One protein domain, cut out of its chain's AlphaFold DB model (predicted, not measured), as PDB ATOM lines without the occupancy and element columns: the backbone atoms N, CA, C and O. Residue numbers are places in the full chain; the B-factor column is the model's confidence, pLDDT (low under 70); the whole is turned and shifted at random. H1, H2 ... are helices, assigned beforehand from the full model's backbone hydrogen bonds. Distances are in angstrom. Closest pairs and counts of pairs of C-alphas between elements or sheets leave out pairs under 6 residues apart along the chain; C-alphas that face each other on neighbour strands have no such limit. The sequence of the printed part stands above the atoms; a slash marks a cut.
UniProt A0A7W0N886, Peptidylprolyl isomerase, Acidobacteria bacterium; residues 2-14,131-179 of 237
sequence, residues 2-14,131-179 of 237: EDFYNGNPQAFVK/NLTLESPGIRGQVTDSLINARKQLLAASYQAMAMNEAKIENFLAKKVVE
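AT A GLANCE: This is residues 2 to 14 and 131 to 179 of the 237 residues of the protein "Peptidylprolyl isomerase" of Acidobacteria bacterium (UniProt A0A7W0N886). One long helix, H3, makes most of a rod, with the two short helices H1 and H2 loosely gathered near its first end and the short helix H4 beyond its last end on a stretched link. Residues 148 to 179, the rest of H3 with its link and H4, stick out free. The printed part has 62 residues with four named helices, in the order H1, H2, H3, H4, and no named strand; its class is all helix. It is extended, with a radius of gyration of the C-alphas of 20.7 A and spans of 64 by 20 by 17 A.

IN THESE COORDINATES: H1, residues 2 to 7, begins at C-alpha 2 (-26.610, 16.299, 24.253) and is 8.4 A long from first to last C-alpha. H2, residues 9 to 12, is 5.5 A long. H3, residues 139 to 166, is 40.4 A long and begins at C-alpha 139 (-19.782, 25.993, 22.439). H4, residues 172 to 179, is 10.1 A long and ends at C-alpha 179 (20.013, -14.626, 12.083).

HOW THE PARTS SIT: H1 and H3 are close but not clearly touching; their closest C-alphas, those of Tyr 5 and Val 143, are 7.6 A apart. Their lines stand about perpendicular, at 75 degrees. H1 and H2 are also close but not clearly touching, with the C-alphas of Tyr 5 and Phe 12 closest at 7.6 A. H2 and H3 are only just apart, their closest C-alphas at 8.1 A. H4 is apart from H1, H2 and H3. In H1, H3 and H4 every O i to N i+4 pair is within hydrogen-bond range; H2 is too short for such a pair.

THE WHOLE: The C-alphas of Glu 135 and Glu 179, the two farthest apart, are 64.4 A apart. Residues 15 to 130 are not printed, and C-alphas 14 and 131 are 6.3 A apart across the cut, which falls in the link from H2 to H3. The links H1 to H2 and H3 to H4 are tight. The mean pLDDT of the printed part is 75.2, and residues 2 to 14, 131 to 140 and 143 are under 70.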
ATOM      1  N   GLU A   2     -26.251  16.448  22.833       57.12
ATOM      2  CA  GLU A   2     -26.610  16.299  24.253       57.12
ATOM      3  C   GLU A   2     -25.811  15.214  24.990       57.12
ATOM      4  O   GLU A   2     -25.255  15.507  26.039       57.12
ATOM      5  N   ASP A   3     -25.675  13.997  24.447       63.50
ATOM      6  CA  ASP A   3     -24.981  12.907  25.163       63.50
ATOM      7  C   ASP A   3     -23.484  13.170  25.391       63.50
ATOM      8  O   ASP A   3     -22.927  12.785  26.415       63.50
ATOM      9  N   PHE A   4     -22.820  13.863  24.460       58.69
ATOM     10  CA  PHE A   4     -21.404  14.218  24.595       58.69
ATOM     11  C   PHE A   4     -21.199  15.344  25.613       58.69
ATOM     12  O   PHE A   4     -20.233  15.318  26.373       58.69
ATOM     13  N   TYR A   5     -22.124  16.306  25.640       56.22
ATOM     14  CA  TYR A   5     -22.140  17.388  26.620       56.22
ATOM     15  C   TYR A   5     -22.442  16.860  28.031       56.22
ATOM     16  O   TYR A   5     -21.696  17.137  28.967       56.22
ATOM     17  N   ASN A   6     -23.461  16.006  28.166       59.41
ATOM     18  CA  ASN A   6     -23.838  15.371  29.431       59.41
ATOM     19  C   ASN A   6     -22.788  14.363  29.925       59.41
ATOM     20  O   ASN A   6     -22.649  14.171  31.131       59.41
ATOM     21  N   GLY A   7     -22.043  13.729  29.013       61.34
ATOM     22  CA  GLY A   7     -20.939  12.822  29.335       61.34
ATOM     23  C   GLY A   7     -19.617  13.520  29.671       61.34
ATOM     24  O   GLY A   7     -18.755  12.897  30.283       61.34
ATOM     25  N   ASN A   8     -19.452  14.802  29.317       58.38
ATOM     26  CA  ASN A   8     -18.244  15.592  29.595       58.38
ATOM     27  C   ASN A   8     -18.566  16.959  30.232       58.38
ATOM     28  O   ASN A   8     -18.078  17.983  29.752       58.38
ATOM     29  N   PRO A   9     -19.335  17.016  31.334       55.44
ATOM     30  CA  PRO A   9     -19.747  18.285  31.936       55.44
ATOM     31  C   PRO A   9     -18.544  19.109  32.422       55.44
ATOM     32  O   PRO A   9     -18.572  20.330  32.363       55.44
ATOM     33  N   GLN A  10     -17.451  18.446  32.822       55.78
ATOM     34  CA  GLN A  10     -16.208  19.099  33.248       55.78
ATOM     35  C   GLN A  10     -15.453  19.805  32.108       55.78
ATOM     36  O   GLN A  10     -14.643  20.688  32.380       55.78
ATOM     37  N   ALA A  11     -15.702  19.436  30.845       53.66
ATOM     38  CA  ALA A  11     -15.095  20.084  29.680       53.66
ATOM     39  C   ALA A  11     -15.797  21.402  29.303       53.66
ATOM     40  O   ALA A  11     -15.247  22.189  28.537       53.66
ATOM     41  N   PHE A  12     -16.990  21.651  29.855       53.84
ATOM     42  CA  PHE A  12     -17.805  22.846  29.604       53.84
ATOM     43  C   PHE A  12     -17.894  23.753  30.833       53.84
ATOM     44  O   PHE A  12     -18.854  24.494  31.017       53.84
ATOM     45  N   VAL A  13     -16.868  23.716  31.677       57.16
ATOM     46  CA  VAL A  13     -16.707  24.648  32.789       57.16
ATOM     47  C   VAL A  13     -15.696  25.701  32.359       57.16
ATOM     48  O   VAL A  13     -14.556  25.360  32.029       57.16
ATOM     49  N   LYS A  14     -16.078  26.983  32.385       59.38
ATOM     50  CA  LYS A  14     -15.104  28.080  32.374       59.38
ATOM     51  C   LYS A  14     -14.412  28.040  33.731       59.38
ATOM     52  O   LYS A  14     -14.852  28.694  34.674       59.38
ATOM     53  N   ASN A 131     -20.432  27.162  34.763       53.28
ATOM     54  CA  ASN A 131     -20.938  26.122  33.872       53.28
ATOM     55  C   ASN A 131     -21.403  26.800  32.587       53.28
ATOM     56  O   ASN A 131     -22.471  27.415  32.553       53.28
ATOM     57  N   LEU A 132     -20.601  26.688  31.535       57.31
ATOM     58  CA  LEU A 132     -21.013  27.141  30.229       57.31
ATOM     59  C   LEU A 132     -22.056  26.154  29.702       57.31
ATOM     60  O   LEU A 132     -21.808  24.951  29.623       57.31
ATOM     61  N   THR A 133     -23.238  26.651  29.355       55.56
ATOM     62  CA  THR A 133     -24.318  25.801  28.858       55.56
ATOM     63  C   THR A 133     -24.191  25.585  27.349       55.56
ATOM     64  O   THR A 133     -23.526  26.340  26.640       55.56
ATOM     65  N   LEU A 134     -24.891  24.581  26.807       53.06
ATOM     66  CA  LEU A 134     -25.057  24.375  25.355       53.06
ATOM     67  C   LEU A 134     -25.622  25.603  24.611       53.06
ATOM     68  O   LEU A 134     -25.665  25.616  23.379       53.06
ATOM     69  N   GLU A 135     -26.107  26.608  25.335       56.38
ATOM     70  CA  GLU A 135     -26.659  27.855  24.806       56.38
ATOM     71  C   GLU A 135     -25.630  28.994  24.780       56.38
ATOM     72  O   GLU A 135     -25.878  30.022  24.150       56.38
ATOM     73  N   SER A 136     -24.457  28.810  25.400       58.94
ATOM     74  CA  SER A 136     -23.364  29.775  25.331       58.94
ATOM     75  C   SER A 136     -22.860  29.917  23.883       58.94
ATOM     76  O   SER A 136     -22.620  28.906  23.205       58.94
ATOM     77  N   PRO A 137     -22.672  31.154  23.386       63.66
ATOM     78  CA  PRO A 137     -22.165  31.387  22.037       63.66
ATOM     79  C   PRO A 137     -20.839  30.647  21.796       63.66
ATOM     80  O   PRO A 137     -19.914  30.745  22.595       63.66
ATOM     81  N   GLY A 138     -20.743  29.890  20.697       63.38
ATOM     82  CA  GLY A 138     -19.514  29.198  20.275       63.38
ATOM     83  C   GLY A 138     -19.343  27.752  20.765       63.38
ATOM     84  O   GLY A 138     -18.703  26.960  20.073       63.38
ATOM     85  N   ILE A 139     -19.983  27.343  21.867       67.31
ATOM     86  CA  ILE A 139     -19.782  25.993  22.439       67.31
ATOM     87  C   ILE A 139     -20.332  24.893  21.543       67.31
ATOM     88  O   ILE A 139     -19.694  23.859  21.368       67.31
ATOM     89  N   ARG A 140     -21.481  25.123  20.900       67.50
ATOM     90  CA  ARG A 140     -22.039  24.159  19.937       67.50
ATOM     91  C   ARG A 140     -21.074  23.870  18.788       67.50
ATOM     92  O   ARG A 140     -20.971  22.719  18.366       67.50
ATOM     93  N   GLY A 141     -20.362  24.896  18.316       73.62
ATOM     94  CA  GLY A 141     -19.316  24.750  17.304       73.62
ATOM     95  C   GLY A 141     -18.177  23.886  17.833       73.62
ATOM     96  O   GLY A 141     -17.903  22.829  17.276       73.62
ATOM     97  N   GLN A 142     -17.628  24.250  18.993       71.06
ATOM     98  CA  GLN A 142     -16.524  23.523  19.625       71.06
ATOM     99  C   GLN A 142     -16.848  22.045  19.921       71.06
ATOM    100  O   GLN A 142     -16.013  21.170  19.686       71.06
ATOM    101  N   VAL A 143     -18.063  21.742  20.396       69.56
ATOM    102  CA  VAL A 143     -18.547  20.365  20.618       69.56
ATOM    103  C   VAL A 143     -18.613  19.599  19.299       69.56
ATOM    104  O   VAL A 143     -18.172  18.452  19.222       69.56
ATOM    105  N   THR A 144     -19.163  20.231  18.261       76.69
ATOM    106  CA  THR A 144     -19.317  19.619  16.938       76.69
ATOM    107  C   THR A 144     -17.953  19.320  16.324       76.69
ATOM    108  O   THR A 144     -17.723  18.198  15.880       76.69
ATOM    109  N   ASP A 145     -17.023  20.271  16.382       81.06
ATOM    110  CA  ASP A 145     -15.663  20.108  15.868       81.06
ATOM    111  C   ASP A 145     -14.895  19.030  16.634       81.06
ATOM    112  O   ASP A 145     -14.253  18.175  16.023       81.06
ATOM    113  N   SER A 146     -15.018  18.999  17.964       78.44
ATOM    114  CA  SER A 146     -14.408  17.957  18.799       78.44
ATOM    115  C   SER A 146     -14.938  16.569  18.436       78.44
ATOM    116  O   SER A 146     -14.156  15.631  18.274       78.44
ATOM    117  N   LEU A 147     -16.251  16.434  18.229       80.38
ATOM    118  CA  LEU A 147     -16.868  15.169  17.831       80.38
ATOM    119  C   LEU A 147     -16.453  14.744  16.414       80.38
ATOM    120  O   LEU A 147     -16.183  13.563  16.175       80.38
ATOM    121  N   ILE A 148     -16.361  15.692  15.478       85.31
ATOM    122  CA  ILE A 148     -15.871  15.441  14.117       85.31
ATOM    123  C   ILE A 148     -14.413  14.974  14.157       85.31
ATOM    124  O   ILE A 148     -14.071  13.988  13.504       85.31
ATOM    125  N   ASN A 149     -13.560  15.644  14.930       84.88
ATOM    126  CA  ASN A 149     -12.143  15.310  15.039       84.88
ATOM    127  C   ASN A 149     -11.930  13.948  15.711       84.88
ATOM    128  O   ASN A 149     -11.177  13.129  15.186       84.88
ATOM    129  N   ALA A 150     -12.661  13.651  16.789       83.50
ATOM    130  CA  ALA A 150     -12.632  12.339  17.432       83.50
ATOM    131  C   ALA A 150     -13.060  11.223  16.463       83.50
ATOM    132  O   ALA A 150     -12.395  10.190  16.357       83.50
ATOM    133  N   ARG A 151     -14.130  11.448  15.685       86.00
ATOM    134  CA  ARG A 151     -14.577  10.495  14.659       86.00
ATOM    135  C   ARG A 151     -13.527  10.296  13.567       86.00
ATOM    136  O   ARG A 151     -13.293   9.158  13.163       86.00
ATOM    137  N   LYS A 152     -12.894  11.373  13.093       89.94
ATOM    138  CA  LYS A 152     -11.810  11.300  12.100       89.94
ATOM    139  C   LYS A 152     -10.634  10.481  12.619       89.94
ATOM    140  O   LYS A 152     -10.146   9.624  11.892       89.94
ATOM    141  N   GLN A 153     -10.210  10.707  13.861       88.56
ATOM    142  CA  GLN A 153      -9.102   9.970  14.465       88.56
ATOM    143  C   GLN A 153      -9.420   8.477  14.596       88.56
ATOM    144  O   GLN A 153      -8.589   7.647  14.238       88.56
ATOM    145  N   LEU A 154     -10.629   8.132  15.047       88.81
ATOM    146  CA  LEU A 154     -11.058   6.737  15.156       88.81
ATOM    147  C   LEU A 154     -11.089   6.048  13.788       88.81
ATOM    148  O   LEU A 154     -10.605   4.928  13.651       88.81
ATOM    149  N   LEU A 155     -11.608   6.737  12.771       88.69
ATOM    150  CA  LEU A 155     -11.671   6.210  11.413       88.69
ATOM    151  C   LEU A 155     -10.270   6.055  10.795       88.69
ATOM    152  O   LEU A 155      -9.972   5.046  10.160       88.69
ATOM    153  N   ALA A 156      -9.380   7.024  11.014       89.38
ATOM    154  CA  ALA A 156      -7.987   6.933  10.587       89.38
ATOM    155  C   ALA A 156      -7.269   5.756  11.265       89.38
ATOM    156  O   ALA A 156      -6.608   4.972  10.587       89.38
ATOM    157  N   ALA A 157      -7.460   5.580  12.575       89.19
ATOM    158  CA  ALA A 157      -6.893   4.463  13.325       89.19
ATOM    159  C   ALA A 157      -7.422   3.110  12.825       89.19
ATOM    160  O   ALA A 157      -6.644   2.170  12.679       89.19
ATOM    161  N   SER A 158      -8.719   3.009  12.507       89.50
ATOM    162  CA  SER A 158      -9.296   1.777  11.959       89.50
ATOM    163  C   SER A 158      -8.749   1.452  10.570       89.50
ATOM    164  O   SER A 158      -8.391   0.305  10.318       89.50
ATOM    165  N   TYR A 159      -8.621   2.451   9.687       91.19
ATOM    166  CA  TYR A 159      -8.025   2.250   8.363       91.19
ATOM    167  C   TYR A 159      -6.556   1.855   8.459       91.19
ATOM    168  O   TYR A 159      -6.125   0.945   7.759       91.19
ATOM    169  N   GLN A 160      -5.795   2.494   9.350       90.62
ATOM    170  CA  GLN A 160      -4.405   2.130   9.591       90.62
ATOM    171  C   GLN A 160      -4.293   0.702  10.132       90.62
ATOM    172  O   GLN A 160      -3.442  -0.047   9.668       90.62
ATOM    173  N   ALA A 161      -5.151   0.297  11.071       88.81
ATOM    174  CA  ALA A 161      -5.156  -1.063  11.600       88.81
ATOM    175  C   ALA A 161      -5.483  -2.101  10.515       88.81
ATOM    176  O   ALA A 161      -4.793  -3.112  10.422       88.81
ATOM    177  N   MET A 162      -6.482  -1.835   9.665       90.19
ATOM    178  CA  MET A 162      -6.806  -2.690   8.517       90.19
ATOM    179  C   MET A 162      -5.628  -2.776   7.540       90.19
ATOM    180  O   MET A 162      -5.191  -3.875   7.216       90.19
ATOM    181  N   ALA A 163      -5.051  -1.634   7.152       90.12
ATOM    182  CA  ALA A 163      -3.915  -1.584   6.236       90.12
ATOM    183  C   ALA A 163      -2.680  -2.308   6.793       90.12
ATOM    184  O   ALA A 163      -2.015  -3.032   6.062       90.12
ATOM    185  N   MET A 164      -2.380  -2.156   8.086       89.00
ATOM    186  CA  MET A 164      -1.268  -2.853   8.744       89.00
ATOM    187  C   MET A 164      -1.519  -4.359   8.874       89.00
ATOM    188  O   MET A 164      -0.566  -5.129   8.826       89.00
ATOM    189  N   ASN A 165      -2.776  -4.783   9.040       88.69
ATOM    190  CA  ASN A 165      -3.149  -6.196   9.120       88.69
ATOM    191  C   ASN A 165      -3.122  -6.887   7.746       88.69
ATOM    192  O   ASN A 165      -2.776  -8.060   7.647       88.69
ATOM    193  N   GLU A 166      -3.478  -6.166   6.684       90.56
ATOM    194  CA  GLU A 166      -3.403  -6.665   5.305       90.56
ATOM    195  C   GLU A 166      -1.981  -6.593   4.727       90.56
ATOM    196  O   GLU A 166      -1.624  -7.370   3.840       90.56
ATOM    197  N   ALA A 167      -1.148  -5.673   5.217       90.06
ATOM    198  CA  ALA A 167       0.224  -5.520   4.763       90.06
ATOM    199  C   ALA A 167       1.165  -6.559   5.386       90.06
ATOM    200  O   ALA A 167       1.114  -6.879   6.572       90.06
ATOM    201  N   LYS A 168       2.133  -7.023   4.591       89.19
ATOM    202  CA  LYS A 168       3.262  -7.803   5.102       89.19
ATOM    203  C   LYS A 168       4.327  -6.853   5.660       89.19
ATOM    204  O   LYS A 168       5.038  -6.211   4.891       89.19
ATOM    205  N   ILE A 169       4.457  -6.778   6.985       84.94
ATOM    206  CA  ILE A 169       5.483  -5.966   7.656       84.94
ATOM    207  C   ILE A 169       6.662  -6.864   8.044       84.94
ATOM    208  O   ILE A 169       6.536  -7.732   8.905       84.94
ATOM    209  N   GLU A 170       7.825  -6.656   7.423       88.06
ATOM    210  CA  GLU A 170       9.065  -7.362   7.766       88.06
ATOM    211  C   GLU A 170      10.023  -6.430   8.518       88.06
ATOM    212  O   GLU A 170      10.413  -5.376   8.016       88.06
ATOM    213  N   ASN A 171      10.446  -6.822   9.724       87.12
ATOM    214  CA  ASN A 171      11.482  -6.105  10.465       87.12
ATOM    215  C   ASN A 171      12.859  -6.699  10.133       87.12
ATOM    216  O   ASN A 171      13.298  -7.673  10.746       87.12
ATOM    217  N   PHE A 172      13.549  -6.104   9.156       85.44
ATOM    218  CA  PHE A 172      14.875  -6.556   8.721       85.44
ATOM    219  C   PHE A 172      15.947  -6.454   9.813       85.44
ATOM    220  O   PHE A 172      16.898  -7.232   9.793       85.44
ATOM    221  N   LEU A 173      15.805  -5.535  10.775       83.38
ATOM    222  CA  LEU A 173      16.721  -5.448  11.914       83.38
ATOM    223  C   LEU A 173      16.516  -6.635  12.858       83.38
ATOM    224  O   LEU A 173      17.478  -7.314  13.197       83.38
ATOM    225  N   ALA A 174      15.266  -6.938  13.215       82.69
ATOM    226  CA  ALA A 174      14.943  -8.118  14.016       82.69
ATOM    227  C   ALA A 174      15.380  -9.410  13.308       82.69
ATOM    228  O   ALA A 174      15.957 -10.288  13.944       82.69
ATOM    229  N   LYS A 175      15.188  -9.494  11.986       83.00
ATOM    230  CA  LYS A 175      15.660 -10.618  11.168       83.00
ATOM    231  C   LYS A 175      17.179 -10.785  11.262       83.00
ATOM    232  O   LYS A 175      17.636 -11.871  11.590       83.00
ATOM    233  N   LYS A 176      17.952  -9.705  11.099       81.62
ATOM    234  CA  LYS A 176      19.417  -9.732  11.245       81.62
ATOM    235  C   LYS A 176      19.883 -10.116  12.652       81.62
ATOM    236  O   LYS A 176      20.877 -10.819  12.767       81.62
ATOM    237  N   VAL A 177      19.181  -9.689  13.703       82.56
ATOM    238  CA  VAL A 177      19.518 -10.031  15.100       82.56
ATOM    239  C   VAL A 177      19.196 -11.491  15.425       82.56
ATOM    240  O   VAL A 177      19.937 -12.125  16.166       82.56
ATOM    241  N   VAL A 178      18.122 -12.050  14.863       83.50
ATOM    242  CA  VAL A 178      17.797 -13.480  15.011       83.50
ATOM    243  C   VAL A 178      18.749 -14.349  14.188       83.50
ATOM    244  O   VAL A 178      19.186 -15.393  14.660       83.50
ATOM    245  N   GLU A 179      19.083 -13.919  12.970       83.25
ATOM    246  CA  GLU A 179      20.013 -14.626  12.083       83.25
ATOM    247  C   GLU A 179      21.457 -14.561  12.596       83.25
ATOM    248  O   GLU A 179      22.177 -15.552  12.517       83.25
TER     249      GLU A 179